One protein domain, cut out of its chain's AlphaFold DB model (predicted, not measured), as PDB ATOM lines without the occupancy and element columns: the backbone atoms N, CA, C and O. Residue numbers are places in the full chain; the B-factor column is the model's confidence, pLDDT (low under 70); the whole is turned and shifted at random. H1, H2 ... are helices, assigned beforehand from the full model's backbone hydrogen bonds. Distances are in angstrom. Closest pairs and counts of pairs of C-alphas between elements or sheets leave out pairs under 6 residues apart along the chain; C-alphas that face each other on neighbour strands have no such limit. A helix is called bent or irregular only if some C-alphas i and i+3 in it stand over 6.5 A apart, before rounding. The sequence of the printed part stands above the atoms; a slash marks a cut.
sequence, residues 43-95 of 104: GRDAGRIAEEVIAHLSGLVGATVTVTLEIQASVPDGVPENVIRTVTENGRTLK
ATOM      1  N   GLY A  43      -3.078  22.510  -0.405       96.25
ATOM      2  CA  GLY A  43      -3.400  21.272  -1.122       96.25
ATOM      3  C   GLY A  43      -4.904  21.014  -1.266       96.25
ATOM      4  O   GLY A  43      -5.350  20.576  -2.324       96.25
ATOM      5  N   ARG A  44      -5.701  21.326  -0.235       97.31
ATOM      6  CA  ARG A  44      -7.167  21.180  -0.277       97.31
ATOM      7  C   ARG A  44      -7.776  22.175  -1.260       97.31
ATOM      8  O   ARG A  44      -8.593  21.780  -2.088       97.31
ATOM      9  N   ASP A  45      -7.392  23.443  -1.158       96.56
ATOM     10  CA  ASP A  45      -7.986  24.499  -1.979       96.56
ATOM     11  C   ASP A  45      -7.582  24.343  -3.451       96.56
ATOM     12  O   ASP A  45      -8.436  24.408  -4.336       96.56
ATOM     13  N   ALA A  46      -6.307  24.037  -3.717       97.12
ATOM     14  CA  ALA A  46      -5.821  23.734  -5.060       97.12
ATOM     15  C   ALA A  46      -6.511  22.495  -5.651       97.12
ATOM     16  O   ALA A  46      -6.874  22.510  -6.825       97.12
ATOM     17  N   GLY A  47      -6.749  21.453  -4.843       97.81
ATOM     18  CA  GLY A  47      -7.508  20.272  -5.263       97.81
ATOM     19  C   GLY A  47      -8.934  20.620  -5.691       97.81
ATOM     20  O   GLY A  47      -9.366  20.234  -6.773       97.81
ATOM     21  N   ARG A  48      -9.635  21.448  -4.911       97.88
ATOM     22  CA  ARG A  48     -10.985  21.903  -5.273       97.88
ATOM     23  C   ARG A  48     -10.995  22.734  -6.557       97.88
ATOM     24  O   ARG A  48     -11.872  22.555  -7.391       97.88
ATOM     25  N   ILE A  49     -10.021  23.624  -6.752       98.06
ATOM     26  CA  ILE A  49      -9.885  24.384  -8.010       98.06
ATOM     27  C   ILE A  49      -9.595  23.441  -9.185       98.06
ATOM     28  O   ILE A  49     -10.092  23.658 -10.296       98.06
ATOM     29  N   ALA A  50      -8.813  22.384  -8.946       98.19
ATOM     30  CA  ALA A  50      -8.528  21.380  -9.956       98.19
ATOM     31  C   ALA A  50      -9.808  20.683 -10.438       98.19
ATOM     32  O   ALA A  50     -10.027  20.583 -11.644       98.19
ATOM     33  N   GLU A  51     -10.671  20.275  -9.510       98.19
ATOM     34  CA  GLU A  51     -11.932  19.582  -9.796       98.19
ATOM     35  C   GLU A  51     -12.986  20.504 -10.424       98.19
ATOM     36  O   GLU A  51     -13.580  20.166 -11.445       98.19
ATOM     37  N   GLU A  52     -13.186  21.695  -9.858       98.19
ATOM     38  CA  GLU A  52     -14.320  22.565 -10.199       98.19
ATOM     39  C   GLU A  52     -14.044  23.508 -11.380       98.19
ATOM     40  O   GLU A  52     -14.969  24.102 -11.931       98.19
ATOM     41  N   VAL A  53     -12.778  23.707 -11.767       98.12
ATOM     42  CA  VAL A  53     -12.411  24.657 -12.836       98.12
ATOM     43  C   VAL A  53     -11.468  24.021 -13.847       98.12
ATOM     44  O   VAL A  53     -11.781  23.961 -15.039       98.12
ATOM     45  N   ILE A  54     -10.309  23.535 -13.395       98.12
ATOM     46  CA  ILE A  54      -9.257  23.058 -14.305       98.12
ATOM     47  C   ILE A  54      -9.730  21.824 -15.078       98.12
ATOM     48  O   ILE A  54      -9.463  21.739 -16.278       98.12
ATOM     49  N   ALA A  55     -10.462  20.906 -14.442       98.31
ATOM     50  CA  ALA A  55     -10.987  19.708 -15.092       98.31
ATOM     51  C   ALA A  55     -11.934  20.051 -16.252       98.31
ATOM     52  O   ALA A  55     -11.802  19.492 -17.341       98.31
ATOM     53  N   HIS A  56     -12.835  21.021 -16.065       98.19
ATOM     54  CA  HIS A  56     -13.739  21.461 -17.129       98.19
ATOM     55  C   HIS A  56     -12.993  22.096 -18.301       98.19
ATOM     56  O   HIS A  56     -13.309  21.794 -19.449       98.19
ATOM     57  N   LEU A  57     -11.988  22.938 -18.032       98.19
ATOM     58  CA  LEU A  57     -11.188  23.572 -19.084       98.19
ATOM     59  C   LEU A  57     -10.311  22.560 -19.829       98.19
ATOM     60  O   LEU A  57     -10.237  22.596 -21.055       98.19
ATOM     61  N   SER A  58      -9.682  21.641 -19.099       97.38
ATOM     62  CA  SER A  58      -8.787  20.622 -19.664       97.38
ATOM     63  C   SER A  58      -9.546  19.546 -20.444       97.38
ATOM     64  O   SER A  58      -8.976  18.906 -21.320       97.38
ATOM     65  N   GLY A  59     -10.837  19.357 -20.152       97.06
ATOM     66  CA  GLY A  59     -11.717  18.458 -20.899       97.06
ATOM     67  C   GLY A  59     -12.151  18.989 -22.270       97.06
ATOM     68  O   GLY A  59     -12.740  18.241 -23.052       97.06
ATOM     69  N   LEU A  60     -11.885  20.260 -22.592       97.62
ATOM     70  CA  LEU A  60     -12.231  20.842 -23.888       97.62
ATOM     71  C   LEU A  60     -11.216  20.429 -24.961       97.62
ATOM     72  O   LEU A  60     -10.010  20.632 -24.820       97.62
ATOM     73  N   VAL A  61     -11.711  19.900 -26.083       96.44
ATOM     74  CA  VAL A  61     -10.867  19.496 -27.216       96.44
ATOM     75  C   VAL A  61     -10.066  20.692 -27.736       96.44
ATOM     76  O   VAL A  61     -10.633  21.716 -28.116       96.44
ATOM     77  N   GLY A  62      -8.741  20.538 -27.773       95.56
ATOM     78  CA  GLY A  62      -7.812  21.562 -28.256       95.56
ATOM     79  C   GLY A  62      -7.501  22.680 -27.255       95.56
ATOM     80  O   GLY A  62      -6.758  23.597 -27.603       95.56
ATOM     81  N   ALA A  63      -8.025  22.631 -26.026       97.50
ATOM     82  CA  ALA A  63      -7.651  23.592 -24.998       97.50
ATOM     83  C   ALA A  63      -6.225  23.335 -24.492       97.50
ATOM     84  O   ALA A  63      -5.812  22.200 -24.264       97.50
ATOM     85  N   THR A  64      -5.475  24.416 -24.286       98.00
ATOM     86  CA  THR A  64      -4.217  24.394 -23.536       98.00
ATOM     87  C   THR A  64      -4.459  25.093 -22.212       98.00
ATOM     88  O   THR A  64      -4.869  26.255 -22.196       98.00
ATOM     89  N   VAL A  65      -4.225  24.385 -21.109       97.75
ATOM     90  CA  VAL A  65      -4.415  24.915 -19.758       97.75
ATOM     91  C   VAL A  65      -3.056  25.053 -19.087       97.75
ATOM     92  O   VAL A  65      -2.319  24.081 -18.953       97.75
ATOM     93  N   THR A  66      -2.747  26.271 -18.651       97.50
ATOM     94  CA  THR A  66      -1.557  26.580 -17.856       97.50
ATOM     95  C   THR A  66      -2.001  26.968 -16.456       97.50
ATOM     96  O   THR A  66      -2.894  27.801 -16.302       97.50
ATOM     97  N   VAL A  67      -1.363  26.380 -15.447       96.31
ATOM     98  CA  VAL A  67      -1.598  26.686 -14.034       96.31
ATOM     99  C   VAL A  67      -0.289  27.177 -13.433       96.31
ATOM    100  O   VAL A  67       0.745  26.537 -13.601       96.31
ATOM    101  N   THR A  68      -0.350  28.304 -12.730       95.38
ATOM    102  CA  THR A  68       0.796  28.907 -12.046       95.38
ATOM    103  C   THR A  68       0.510  28.947 -10.552       95.38
ATOM    104  O   THR A  68      -0.580  29.347 -10.147       95.38
ATOM    105  N   LEU A  69       1.490  28.542  -9.740       93.12
ATOM    106  CA  LEU A  69       1.481  28.750  -8.294       93.12
ATOM    107  C   LEU A  69       2.465  29.871  -7.959       93.12
ATOM    108  O   LEU A  69       3.651  29.760  -8.263       93.12
ATOM    109  N   GLU A  70       1.970  30.925  -7.318       93.62
ATOM    110  CA  GLU A  70       2.780  32.023  -6.793       93.62
ATOM    111  C   GLU A  70       2.824  31.923  -5.265       93.62
ATOM    112  O   GLU A  70       1.796  31.708  -4.620       93.62
ATOM    113  N   ILE A  71       4.021  32.038  -4.684       94.75
ATOM    114  CA  ILE A  71       4.244  31.955  -3.238       94.75
ATOM    115  C   ILE A  71       4.860  33.274  -2.786       94.75
ATOM    116  O   ILE A  71       5.925  33.654  -3.264       94.75
ATOM    117  N   GLN A  72       4.200  33.950  -1.849       94.75
ATOM    118  CA  GLN A  72       4.681  35.188  -1.244       94.75
ATOM    119  C   GLN A  72       4.732  35.020   0.271       94.75
ATOM    120  O   GLN A  72       3.777  34.544   0.885       94.75
ATOM    121  N   ALA A  73       5.849  35.417   0.874       94.94
ATOM    122  CA  ALA A  73       6.029  35.424   2.317       94.94
ATOM    123  C   ALA A  73       6.643  36.761   2.735       94.94
ATOM    124  O   ALA A  73       7.648  37.183   2.172       94.94
ATOM    125  N   SER A  74       6.039  37.411   3.728       95.00
ATOM    126  CA  SER A  74       6.616  38.584   4.380       95.00
ATOM    127  C   SER A  74       7.146  38.162   5.742       95.00
ATOM    128  O   SER A  74       6.402  37.612   6.554       95.00
ATOM    129  N   VAL A  75       8.440  38.384   5.967       95.62
ATOM    130  CA  VAL A  75       9.119  38.054   7.223       95.62
ATOM    131  C   VAL A  75       9.812  39.325   7.717       95.62
ATOM    132  O   VAL A  75      10.941  39.585   7.303       95.62
ATOM    133  N   PRO A  76       9.134  40.148   8.543       94.69
ATOM    134  CA  PRO A  76       9.616  41.483   8.910       94.69
ATOM    135  C   PRO A  76      11.000  41.497   9.564       94.69
ATOM    136  O   PRO A  76      11.794  42.389   9.291       94.69
ATOM    137  N   ASP A  77      11.304  40.481  10.373       95.25
ATOM    138  CA  ASP A  77      12.579  40.365  11.094       95.25
ATOM    139  C   ASP A  77      13.690  39.700  10.258       95.25
ATOM    140  O   ASP A  77      14.782  39.427  10.756       95.25
ATOM    141  N   GLY A  78      13.415  39.427   8.980       95.69
ATOM    142  CA  GLY A  78      14.315  38.721   8.081       95.69
ATOM    143  C   GLY A  78      14.170  37.200   8.138       95.69
ATOM    144  O   GLY A  78      13.639  36.607   9.079       95.69
ATOM    145  N   VAL A  79      14.639  36.546   7.077       97.25
ATOM    146  CA  VAL A  79      14.566  35.089   6.934       97.25
ATOM    147  C   VAL A  79      15.865  34.465   7.456       97.25
ATOM    148  O   VAL A  79      16.941  34.850   7.002       97.25
ATOM    149  N   PRO A  80      15.808  33.478   8.370       97.56
ATOM    150  CA  PRO A  80      17.005  32.793   8.850       97.56
ATOM    151  C   PRO A  80      17.801  32.130   7.715       97.56
ATOM    152  O   PRO A  80      17.218  31.529   6.810       97.56
ATOM    153  N   GLU A  81      19.135  32.158   7.790       97.19
ATOM    154  CA  GLU A  81      20.023  31.639   6.733       97.19
ATOM    155  C   GLU A  81      19.741  30.166   6.385       97.19
ATOM    156  O   GLU A  81      19.714  29.774   5.214       97.19
ATOM    157  N   ASN A  82      19.444  29.336   7.391       98.00
ATOM    158  CA  ASN A  82      19.088  27.934   7.176       98.00
ATOM    159  C   ASN A  82      17.787  27.780   6.368       98.00
ATOM    160  O   ASN A  82      17.678  26.852   5.560       98.00
ATOM    161  N   VAL A  83      16.820  28.680   6.560       98.12
ATOM    162  CA  VAL A  83      15.559  28.703   5.811       98.12
ATOM    163  C   VAL A  83      15.805  29.201   4.390       98.12
ATOM    164  O   VAL A  83      15.344  28.549   3.455       98.12
ATOM    165  N   ILE A  84      16.597  30.267   4.210       97.88
ATOM    166  CA  ILE A  84      16.989  30.772   2.882       97.88
ATOM    167  C   ILE A  84      17.600  29.648   2.047       97.88
ATOM    168  O   ILE A  84      17.148  29.384   0.928       97.88
ATOM    169  N   ARG A  85      18.587  28.936   2.609       97.94
ATOM    170  CA  ARG A  85      19.244  27.810   1.936       97.94
ATOM    171  C   ARG A  85      18.238  26.729   1.542       97.94
ATOM    172  O   ARG A  85      18.210  26.323   0.385       97.94
ATOM    173  N   THR A  86      17.393  26.312   2.484       98.31
ATOM    174  CA  THR A  86      16.412  25.237   2.272       98.31
ATOM    175  C   THR A  86      15.404  25.592   1.179       98.31
ATOM    176  O   THR A  86      15.169  24.803   0.267       98.31
ATOM    177  N   VAL A  87      14.815  26.789   1.230       97.88
ATOM    178  CA  VAL A  87      13.797  27.220   0.258       97.88
ATOM    179  C   VAL A  87      14.407  27.396  -1.132       97.88
ATOM    180  O   VAL A  87      13.813  26.955  -2.114       97.88
ATOM    181  N   THR A  88      15.614  27.962  -1.217       97.38
ATOM    182  CA  THR A  88      16.326  28.134  -2.493       97.38
ATOM    183  C   THR A  88      16.689  26.787  -3.127       97.38
ATOM    184  O   THR A  88      16.571  26.606  -4.338       97.38
ATOM    185  N   GLU A  89      17.129  25.811  -2.331       98.19
ATOM    186  CA  GLU A  89      17.404  24.456  -2.820       98.19
ATOM    187  C   GLU A  89      16.126  23.759  -3.299       98.19
ATOM    188  O   GLU A  89      16.098  23.200  -4.399       98.19
ATOM    189  N   ASN A  90      15.040  23.864  -2.531       98.19
ATOM    190  CA  ASN A  90      13.746  23.305  -2.908       98.19
ATOM    191  C   ASN A  90      13.230  23.903  -4.214       98.19
ATOM    192  O   ASN A  90      12.817  23.154  -5.095       98.19
ATOM    193  N   GLY A  91      13.280  25.225  -4.380       97.56
ATOM    194  CA  GLY A  91      12.816  25.863  -5.608       97.56
ATOM    195  C   GLY A  91      13.624  25.424  -6.832       97.56
ATOM    196  O   GLY A  91      13.053  25.220  -7.902       97.56
ATOM    197  N   ARG A  92      14.942  25.199  -6.701       97.12
ATOM    198  CA  ARG A  92      15.762  24.601  -7.777       97.12
ATOM    199  C   ARG A  92      15.339  23.164  -8.085       97.12
ATOM    200  O   ARG A  92      15.098  22.843  -9.246       97.12
ATOM    201  N   THR A  93      15.205  22.318  -7.064       98.19
ATOM    202  CA  THR A  93      14.794  20.909  -7.212       98.19
ATOM    203  C   THR A  93      13.400  20.776  -7.829       98.19
ATOM    204  O   THR A  93      13.183  19.952  -8.716       98.19
ATOM    205  N   LEU A  94      12.466  21.630  -7.409       96.75
ATOM    206  CA  LEU A  94      11.089  21.684  -7.900       96.75
ATOM    207  C   LEU A  94      10.943  22.497  -9.196       96.75
ATOM    208  O   LEU A  94       9.829  22.655  -9.690       96.75
ATOM    209  N   LYS A  95      12.058  22.971  -9.772       95.88
ATOM    210  CA  LYS A  95      12.128  23.656 -11.071       95.88
ATOM    211  C   LYS A  95      11.241  24.900 -11.156       95.88
ATOM    212  O   LYS A  95      10.583  25.130 -12.168       95.88
TER     213      LYS A  95
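What this domain is: This is residues 43 to 95 of the 104 residues of an uncharacterized protein of Methylocapsa palsarum (UniProt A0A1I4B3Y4). Two separate helices are joined by one long, drawn-out stretch of chain, in the manner of an open Z: H1 makes one limb, residues 59 to 80 run back past it as the long diagonal, and H2 makes the other limb. The helices do not pack on each other, and the middle between them is crossed only by the link. The printed part has 53 residues with two named helices, H1 then H2, and no named strand; the class is all helix. It is extended, with a radius of gyration of the C-alphas of 16.5 A, and its C-alphas span 47 by 21 by 15 A, a rod in outline.

Where its parts are: Find C-alpha 43 at (-3.400, 21.272, -1.122); there H1, residues 43 to 58, begins, and it runs 19.3 A to C-alpha 58 at (-8.787, 20.622, -19.664). Look near residue 50 for a kink of 40 degrees. H1 is irregular, but only just: C-alphas 52 and 55 are 6.6 A apart. H2, residues 81 to 93, measures 18.4 A and ends with C-alpha 93 at (14.794, 20.909, -7.212).

How they stand to each other: Start from H1, the longest helix by residues, and look across to H2: the two are apart, with no C-alpha of the one within 8 A of the other. Residues 70 to 95, of which 81 to 93 belong to H2, stand free, and residues 59 to 64 stand free too. In H2 every O i to N i+4 pair is within hydrogen-bond range; in H1 it is 10 of 12.

The domain as a whole: The C-alphas of Val 61 and Asp 77 are the two farthest apart, at 49.5 A. The link from H1 to H2 is long, with 22 residues. The printed part has no cut. Its mean pLDDT is 97.0, and no printed residue is under 70.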